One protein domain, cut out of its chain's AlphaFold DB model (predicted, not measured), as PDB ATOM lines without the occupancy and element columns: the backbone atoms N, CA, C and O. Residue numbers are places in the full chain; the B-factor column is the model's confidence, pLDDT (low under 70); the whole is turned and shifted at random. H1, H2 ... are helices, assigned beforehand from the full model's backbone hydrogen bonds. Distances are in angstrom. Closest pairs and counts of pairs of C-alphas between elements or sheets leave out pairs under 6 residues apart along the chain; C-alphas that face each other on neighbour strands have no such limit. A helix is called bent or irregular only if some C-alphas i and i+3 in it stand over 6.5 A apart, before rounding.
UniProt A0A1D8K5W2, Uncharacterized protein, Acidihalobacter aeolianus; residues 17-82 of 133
ATOM      1  N   ALA A  17     152.264 218.517 134.005       56.00
ATOM      2  CA  ALA A  17     151.332 218.774 132.906       56.00
ATOM      3  C   ALA A  17     149.865 218.403 133.208       56.00
ATOM      4  O   ALA A  17     148.971 219.031 132.657       56.00
ATOM      5  N   ASP A  18     149.606 217.424 134.080       56.69
ATOM      6  CA  ASP A  18     148.246 217.052 134.492       56.69
ATOM      7  C   ASP A  18     147.651 218.077 135.482       56.69
ATOM      8  O   ASP A  18     146.434 218.221 135.568       56.69
ATOM      9  N   LEU A  19     148.501 218.813 136.208       56.12
ATOM     10  CA  LEU A  19     148.094 219.861 137.153       56.12
ATOM     11  C   LEU A  19     147.888 221.218 136.469       56.12
ATOM     12  O   LEU A  19     147.004 221.965 136.869       56.12
ATOM     13  N   ASP A  20     148.688 221.511 135.440       53.62
ATOM     14  CA  ASP A  20     148.685 222.796 134.724       53.62
ATOM     15  C   ASP A  20     147.656 222.847 133.564       53.62
ATOM     16  O   ASP A  20     147.518 223.873 132.898       53.62
ATOM     17  N   GLU A  21     146.944 221.749 133.273       59.19
ATOM     18  CA  GLU A  21     145.941 221.714 132.194       59.19
ATOM     19  C   GLU A  21     144.619 222.369 132.646       59.19
ATOM     20  O   GLU A  21     144.131 222.063 133.743       59.19
ATOM     21  N   PRO A  22     143.995 223.202 131.794       59.53
ATOM     22  CA  PRO A  22     142.747 223.882 132.120       59.53
ATOM     23  C   PRO A  22     141.586 222.916 132.429       59.53
ATOM     24  O   PRO A  22     141.596 221.759 131.986       59.53
ATOM     25  N   PRO A  23     140.565 223.388 133.174       60.16
ATOM     26  CA  PRO A  23     139.360 222.615 133.461       60.16
ATOM     27  C   PRO A  23     138.677 222.150 132.167       60.16
ATOM     28  O   PRO A  23     138.690 222.836 131.143       60.16
ATOM     29  N   GLY A  24     138.093 220.951 132.194       64.19
ATOM     30  CA  GLY A  24     137.429 220.376 131.028       64.19
ATOM     31  C   GLY A  24     137.107 218.886 131.168       64.19
ATOM     32  O   GLY A  24     137.473 218.260 132.164       64.19
ATOM     33  N   PRO A  25     136.489 218.268 130.144       66.50
ATOM     34  CA  PRO A  25     135.967 216.892 130.189       66.50
ATOM     35  C   PRO A  25     137.038 215.813 130.425       66.50
ATOM     36  O   PRO A  25     136.729 214.652 130.674       66.50
ATOM     37  N   ARG A  26     138.321 216.181 130.351       78.25
ATOM     38  CA  ARG A  26     139.455 215.294 130.637       78.25
ATOM     39  C   ARG A  26     139.852 215.274 132.112       78.25
ATOM     40  O   ARG A  26     140.655 214.430 132.501       78.25
ATOM     41  N   LEU A  27     139.324 216.175 132.940       80.31
ATOM     42  CA  LEU A  27     139.658 216.255 134.361       80.31
ATOM     43  C   LEU A  27     139.251 214.984 135.116       80.31
ATOM     44  O   LEU A  27     140.107 214.347 135.726       80.31
ATOM     45  N   GLU A  28     138.000 214.547 134.987       85.06
ATOM     46  CA  GLU A  28     137.515 213.325 135.642       85.06
ATOM     47  C   GLU A  28     138.318 212.082 135.250       85.06
ATOM     48  O   GLU A  28     138.669 211.259 136.092       85.06
ATOM     49  N   GLN A  29     138.660 211.949 133.964       82.31
ATOM     50  CA  GLN A  29     139.448 210.818 133.477       82.31
ATOM     51  C   GLN A  29     140.849 210.787 134.107       82.31
ATOM     52  O   GLN A  29     141.384 209.709 134.387       82.31
ATOM     53  N   ARG A  30     141.447 211.957 134.355       78.56
ATOM     54  CA  ARG A  30     142.753 212.076 135.016       78.56
ATOM     55  C   ARG A  30     142.666 211.732 136.499       78.56
ATOM     56  O   ARG A  30     143.498 210.961 136.973       78.56
ATOM     57  N   LEU A  31     141.636 212.215 137.195       80.50
ATOM     58  CA  LEU A  31     141.371 211.858 138.593       80.50
ATOM     59  C   LEU A  31     141.157 210.341 138.740       80.50
ATOM     60  O   LEU A  31     141.820 209.701 139.555       80.50
ATOM     61  N   ARG A  32     140.332 209.730 137.878       82.00
ATOM     62  CA  ARG A  32     140.123 208.270 137.854       82.00
ATOM     63  C   ARG A  32     141.419 207.499 137.592       82.00
ATOM     64  O   ARG A  32     141.698 206.524 138.282       82.00
ATOM     65  N   ARG A  33     142.254 207.942 136.642       77.19
ATOM     66  CA  ARG A  33     143.557 207.305 136.367       77.19
ATOM     67  C   ARG A  33     144.505 207.392 137.563       77.19
ATOM     68  O   ARG A  33     145.236 206.440 137.826       77.19
ATOM     69  N   TYR A  34     144.490 208.510 138.284       71.31
ATOM     70  CA  TYR A  34     145.273 208.666 139.506       71.31
ATOM     71  C   TYR A  34     144.820 207.681 140.595       71.31
ATOM     72  O   TYR A  34     145.657 207.021 141.211       71.31
ATOM     73  N   LEU A  35     143.506 207.517 140.765       73.56
ATOM     74  CA  LEU A  35     142.910 206.610 141.749       73.56
ATOM     75  C   LEU A  35     143.017 205.125 141.376       73.56
ATOM     76  O   LEU A  35     143.068 204.284 142.271       73.56
ATOM     77  N   ALA A  36     143.116 204.785 140.088       67.19
ATOM     78  CA  ALA A  36     143.249 203.403 139.622       67.19
ATOM     79  C   ALA A  36     144.466 202.673 140.225       67.19
ATOM     80  O   ALA A  36     144.442 201.458 140.399       67.19
ATOM     81  N   ALA A  37     145.515 203.410 140.603       61.09
ATOM     82  CA  ALA A  37     146.700 202.852 141.255       61.09
ATOM     83  C   ALA A  37     146.478 202.443 142.727       61.09
ATOM     84  O   ALA A  37     147.376 201.864 143.335       61.09
ATOM     85  N   LEU A  38     145.321 202.768 143.314       61.66
ATOM     86  CA  LEU A  38     145.047 202.624 144.748       61.66
ATOM     87  C   LEU A  38     144.100 201.463 145.085       61.66
ATOM     88  O   LEU A  38     143.793 201.278 146.260       61.66
ATOM     89  N   ALA A  39     143.655 200.689 144.085       63.47
ATOM     90  CA  ALA A  39     142.760 199.535 144.251       63.47
ATOM     91  C   ALA A  39     141.530 199.829 145.142       63.47
ATOM     92  O   ALA A  39     141.155 199.034 146.005       63.47
ATOM     93  N   LEU A  40     140.925 201.007 144.956       66.81
ATOM     94  CA  LEU A  40     139.755 201.456 145.709       66.81
ATOM     95  C   LEU A  40     138.453 200.907 145.100       66.81
ATOM     96  O   LEU A  40     138.406 200.681 143.888       66.81
ATOM     97  N   PRO A  41     137.384 200.735 145.902       74.75
ATOM     98  CA  PRO A  41     136.059 200.419 145.377       74.75
ATOM     99  C   PRO A  41     135.606 201.464 144.353       74.75
ATOM    100  O   PRO A  41     135.731 202.663 144.599       74.75
ATOM    101  N   GLU A  42     135.036 201.017 143.234       75.19
ATOM    102  CA  GLU A  42     134.611 201.891 142.130       75.19
ATOM    103  C   GLU A  42     133.615 202.969 142.589       75.19
ATOM    104  O   GLU A  42     133.767 204.138 142.248       75.19
ATOM    105  N   SER A  43     132.691 202.619 143.488       78.88
ATOM    106  CA  SER A  43     131.738 203.566 144.079       78.88
ATOM    107  C   SER A  43     132.398 204.698 144.875       78.88
ATOM    108  O   SER A  43     131.890 205.817 144.895       78.88
ATOM    109  N   LEU A  44     133.532 204.427 145.527       79.00
ATOM    110  CA  LEU A  44     134.298 205.434 146.260       79.00
ATOM    111  C   LEU A  44     135.085 206.326 145.294       79.00
ATOM    112  O   LEU A  44     135.165 207.534 145.496       79.00
ATOM    113  N   VAL A  45     135.638 205.726 144.237       79.31
ATOM    114  CA  VAL A  45     136.330 206.445 143.162       79.31
ATOM    115  C   VAL A  45     135.384 207.430 142.484       79.31
ATOM    116  O   VAL A  45     135.749 208.593 142.333       79.31
ATOM    117  N   ASP A  46     134.175 207.003 142.128       87.19
ATOM    118  CA  ASP A  46     133.191 207.871 141.480       87.19
ATOM    119  C   ASP A  46     132.746 209.018 142.389       87.19
ATOM    120  O   ASP A  46     132.780 210.171 141.963       87.19
ATOM    121  N   ALA A  47     132.440 208.734 143.659       88.12
ATOM    122  CA  ALA A  47     132.063 209.768 144.623       88.12
ATOM    123  C   ALA A  47     133.171 210.817 144.817       88.12
ATOM    124  O   ALA A  47     132.907 212.016 144.895       88.12
ATOM    125  N   TRP A  48     134.433 210.384 144.884       89.00
ATOM    126  CA  TRP A  48     135.559 211.301 145.039       89.00
ATOM    127  C   TRP A  48     135.862 212.104 143.787       89.00
ATOM    128  O   TRP A  48     136.268 213.256 143.899       89.00
ATOM    129  N   VAL A  49     135.698 211.505 142.608       89.19
ATOM    130  CA  VAL A  49     135.880 212.201 141.334       89.19
ATOM    131  C   VAL A  49     134.814 213.277 141.181       89.19
ATOM    132  O   VAL A  49     135.183 214.415 140.917       89.19
ATOM    133  N   GLU A  50     133.544 212.948 141.429       90.44
ATOM    134  CA  GLU A  50     132.425 213.896 141.366       90.44
ATOM    135  C   GLU A  50     132.626 215.081 142.321       90.44
ATOM    136  O   GLU A  50     132.475 216.240 141.932       90.44
ATOM    137  N   GLU A  51     133.012 214.805 143.567       88.88
ATOM    138  CA  GLU A  51     133.255 215.841 144.571       88.88
ATOM    139  C   GLU A  51     134.488 216.692 144.227       88.88
ATOM    140  O   GLU A  51     134.470 217.918 144.353       88.88
ATOM    141  N   ALA A  52     135.562 216.063 143.741       85.94
ATOM    142  CA  ALA A  52     136.782 216.759 143.349       85.94
ATOM    143  C   ALA A  52     136.595 217.639 142.105       85.94
ATOM    144  O   ALA A  52     137.230 218.685 142.020       85.94
ATOM    145  N   SER A  53     135.736 217.246 141.160       85.38
ATOM    146  CA  SER A  53     135.455 218.005 139.934       85.38
ATOM    147  C   SER A  53     134.263 218.962 140.042       85.38
ATOM    148  O   SER A  53     133.854 219.541 139.034       85.38
ATOM    149  N   ARG A  54     133.675 219.128 141.233       85.19
ATOM    150  CA  ARG A  54     132.556 220.054 141.454       85.19
ATOM    151  C   ARG A  54     132.994 221.516 141.251       85.19
ATOM    152  O   ARG A  54     134.161 221.844 141.443       85.19
ATOM    153  N   GLU A  55     132.043 222.396 140.917       77.00
ATOM    154  CA  GLU A  55     132.233 223.862 140.819       77.00
ATOM    155  C   GLU A  55     133.252 224.321 139.760       77.00
ATOM    156  O   GLU A  55     133.917 225.333 139.946       77.00
ATOM    157  N   GLU A  56     133.377 223.602 138.639       68.25
ATOM    158  CA  GLU A  56     134.317 223.958 137.556       68.25
ATOM    159  C   GLU A  56     135.783 224.083 138.024       68.25
ATOM    160  O   GLU A  56     136.572 224.814 137.424       68.25
ATOM    161  N   ALA A  57     136.156 223.343 139.076       67.00
ATOM    162  CA  ALA A  57     137.507 223.330 139.622       67.00
ATOM    163  C   ALA A  57     138.560 223.081 138.527       67.00
ATOM    164  O   ALA A  57     138.429 222.170 137.699       67.00
ATOM    165  N   ASP A  58     139.634 223.872 138.540       72.44
ATOM    166  CA  ASP A  58     140.786 223.617 137.681       72.44
ATOM    167  C   ASP A  58     141.530 222.335 138.101       72.44
ATOM    168  O   ASP A  58     141.238 221.706 139.125       72.44
ATOM    169  N   GLY A  59     142.494 221.899 137.283       68.94
ATOM    170  CA  GLY A  59     143.259 220.685 137.563       68.94
ATOM    171  C   GLY A  59     143.927 220.708 138.941       68.94
ATOM    172  O   GLY A  59     143.854 219.728 139.681       68.94
ATOM    173  N   ALA A  60     144.534 221.825 139.331       70.06
ATOM    174  CA  ALA A  60     145.217 221.936 140.612       70.06
ATOM    175  C   ALA A  60     144.238 221.868 141.794       70.06
ATOM    176  O   ALA A  60     144.499 221.156 142.772       70.06
ATOM    177  N   GLU A  61     143.104 222.557 141.700       76.12
ATOM    178  CA  GLU A  61     142.073 222.568 142.727       76.12
ATOM    179  C   GLU A  61     141.420 221.193 142.883       76.12
ATOM    180  O   GLU A  61     141.339 220.678 144.001       76.12
ATOM    181  N   ALA A  62     141.048 220.542 141.784       80.00
ATOM    182  CA  ALA A  62     140.423 219.226 141.823       80.00
ATOM    183  C   ALA A  62     141.354 218.156 142.409       80.00
ATOM    184  O   ALA A  62     140.959 217.379 143.282       80.00
ATOM    185  N   PHE A  63     142.633 218.152 142.023       75.81
ATOM    186  CA  PHE A  63     143.621 217.269 142.647       75.81
ATOM    187  C   PHE A  63     143.884 217.630 144.119       75.81
ATOM    188  O   PHE A  63     144.235 216.759 144.916       75.81
ATOM    189  N   SER A  64     143.718 218.891 144.524       75.94
ATOM    190  CA  SER A  64     143.783 219.299 145.932       75.94
ATOM    191  C   SER A  64     142.589 218.786 146.741       75.94
ATOM    192  O   SER A  64     142.776 218.179 147.798       75.94
ATOM    193  N   ARG A  65     141.368 218.944 146.222       79.62
ATOM    194  CA  ARG A  65     140.131 218.438 146.835       79.62
ATOM    195  C   ARG A  65     140.165 216.918 146.967       79.62
ATOM    196  O   ARG A  65     139.942 216.397 148.059       79.62
ATOM    197  N   LEU A  66     140.565 216.216 145.904       81.06
ATOM    198  CA  LEU A  66     140.710 214.762 145.914       81.06
ATOM    199  C   LEU A  66     141.651 214.292 147.027       81.06
ATOM    200  O   LEU A  66     141.337 213.377 147.785       81.06
ATOM    201  N   ARG A  67     142.795 214.964 147.162       73.94
ATOM    202  CA  ARG A  67     143.786 214.692 148.207       73.94
ATOM    203  C   ARG A  67     143.231 214.888 149.624       73.94
ATOM    204  O   ARG A  67     143.570 214.114 150.519       73.94
ATOM    205  N   SER A  68     142.362 215.874 149.830       74.62
ATOM    206  CA  SER A  68     141.689 216.095 151.116       74.62
ATOM    207  C   SER A  68     140.668 214.999 151.441       74.62
ATOM    208  O   SER A  68     140.661 214.507 152.570       74.62
ATOM    209  N   LEU A  69     139.860 214.577 150.460       79.75
ATOM    210  CA  LEU A  69     138.874 213.490 150.608       79.75
ATOM    211  C   LEU A  69     139.547 212.170 150.978       79.75
ATOM    212  O   LEU A  69     139.169 211.504 151.941       79.75
ATOM    213  N   MET A  70     140.616 211.866 150.253       76.69
ATOM    214  CA  MET A  70     141.556 210.798 150.540       76.69
ATOM    215  C   MET A  70     142.001 210.837 152.011       76.69
ATOM    216  O   MET A  70     141.703 209.928 152.789       76.69
ATOM    217  N   ALA A  71     142.676 211.907 152.435       66.88
ATOM    218  CA  ALA A  71     143.212 212.009 153.791       66.88
ATOM    219  C   ALA A  71     142.141 211.876 154.891       66.88
ATOM    220  O   ALA A  71     142.423 211.292 155.938       66.88
ATOM    221  N   ALA A  72     140.932 212.400 154.670       69.75
ATOM    222  CA  ALA A  72     139.821 212.264 155.610       69.75
ATOM    223  C   ALA A  72     139.379 210.800 155.761       69.75
ATOM    224  O   ALA A  72     139.374 210.276 156.874       69.75
ATOM    225  N   HIS A  73     139.125 210.118 154.643       73.00
ATOM    226  CA  HIS A  73     138.686 208.724 154.626       73.00
ATOM    227  C   HIS A  73     139.654 207.783 155.354       73.00
ATOM    228  O   HIS A  73     139.252 206.900 156.109       73.00
ATOM    229  N   TRP A  74     140.955 207.982 155.164       68.44
ATOM    230  CA  TRP A  74     141.953 207.142 155.816       68.44
ATOM    231  C   TRP A  74     142.193 207.495 157.284       68.44
ATOM    232  O   TRP A  74     142.482 206.595 158.071       68.44
ATOM    233  N   ARG A  75     142.028 208.761 157.690       60.03
ATOM    234  CA  ARG A  75     142.005 209.121 159.119       60.03
ATOM    235  C   ARG A  75     140.864 208.411 159.844       60.03
ATOM    236  O   ARG A  75     141.077 207.880 160.932       60.03
ATOM    237  N   GLU A  76     139.695 208.348 159.217       63.22
ATOM    238  CA  GLU A  76     138.529 207.640 159.750       63.22
ATOM    239  C   GLU A  76     138.752 206.125 159.825       63.22
ATOM    240  O   GLU A  76     138.426 205.511 160.838       63.22
ATOM    241  N   GLN A  77     139.360 205.519 158.800       58.72
ATOM    242  CA  GLN A  77     139.586 204.070 158.782       58.72
ATOM    243  C   GLN A  77     140.598 203.575 159.819       58.72
ATOM    244  O   GLN A  77     140.551 202.415 160.221       58.72
ATOM    245  N   VAL A  78     141.555 204.412 160.214       53.94
ATOM    246  CA  VAL A  78     142.711 203.935 160.973       53.94
ATOM    247  C   VAL A  78     142.551 204.089 162.483       53.94
ATOM    248  O   VAL A  78     143.147 203.320 163.233       53.94
ATOM    249  N   GLY A  79     141.746 205.047 162.947       49.00
ATOM    250  CA  GLY A  79     141.370 205.161 164.361       49.00
ATOM    251  C   GLY A  79     142.529 205.302 165.364       49.00
ATOM    252  O   GLY A  79     142.313 205.132 166.559       49.00
ATOM    253  N   ASP A  80     143.752 205.603 164.918       46.59
ATOM    254  CA  ASP A  80     144.947 205.638 165.763       46.59
ATOM    255  C   ASP A  80     145.678 206.980 165.583       46.59
ATOM    256  O   ASP A  80     146.071 207.364 164.485       46.59
ATOM    257  N   ALA A  81     145.823 207.731 166.670       50.03
ATOM    258  CA  ALA A  81     146.367 209.088 166.667       50.03
ATOM    259  C   ALA A  81     147.896 209.148 166.872       50.03
ATOM    260  O   ALA A  81     148.453 210.240 166.938       50.03
ATOM    261  N   THR A  82     148.581 208.003 167.020       47.28
ATOM    262  CA  THR A  82     149.964 207.958 167.550       47.28
ATOM    263  C   THR A  82     151.056 207.570 166.556       47.28
ATOM    264  O   THR A  82     152.239 207.570 166.898       47.28
TER     265      THR A  82
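What this domain is: This is residues 17 to 82 of the 133 residues of an uncharacterized protein of Acidihalobacter aeolianus (UniProt A0A1D8K5W2). A hairpin of two short helices, H1 and H2, is crossed by the first part of a long third helix, H3, and the far part of H3 sticks out of this small body as an arm. Residues 59 to 69 of H3 pack on the hairpin, while residues 71 to 82, of which 71 to 78 belong to H3, stand free and make the length. The printed part has 66 residues, with three named helices in the order H1, H2, H3 and no named strand; the class is all helix. The whole is compact, with a radius of gyration of the C-alphas of 12.4 A, and elongated, spanning 39 by 21 by 21 A.

How they stand to each other: H1, residues 27 to 36, and H2, residues 42 to 52, form a helical hairpin, two helices that follow each other and run opposite ways. They touch at a steep tilt of 41 degrees, and their closest C-alphas, those of Glu 28 and Val 49, are 6.0 A apart. H3, residues 59 to 78, touches H2 with residues 61 to 69 alone. The closest C-alphas of H2 and H3 are those of Ala 52 and Ala 62, 4.7 A apart; the two helices run opposite ways at a steep tilt of 49 degrees. H1 and H3 only just touch, with 3 pairs of C-alphas within 8 A, and H3 does so with residues 59 to 66 alone. Their closest C-alphas, those of Leu 27 and Gly 59, are 6.5 A apart. H1 and H3 run the same way at a shallow tilt of 34 degrees, only just short of steep. The helix packing is mostly crossed, but only just: of the 3 pairs of helices that touch, 1 is at a shallow tilt. In H1, H2 and H3, every O i to N i+4 pair is within hydrogen-bond range.

Where its parts are: The printed part begins at Ala 17, with C-alpha at (151.332, 218.774, 132.906), and residues 17 to 26 come before H1. H1 runs from Leu 27, C-alpha at (139.658, 216.255, 134.361), to Ala 36, 14.3 A from first to last C-alpha. H2 runs from Glu 42 to Ala 52 over 15.1 A. H3 runs from Gly 59 over 28.8 A to Val 78, C-alpha at (142.711, 203.935, 160.973). No helix is bent.

The domain as a whole: The two C-alphas farthest apart are those of Pro 25 and Thr 82, at 40.9 A. Without the stretch that stands free, the body has 54 residues and spans 28 by 20 by 19 A. The printed part has no cut. The link from H1 to H2 is tight, with 5 residues, and the link from H2 to H3 is short, with 6. The mean pLDDT of the printed part is 71.5, and 28 residues are under 70, among them residues 17 to 25, 36 to 40 and 74 to 82.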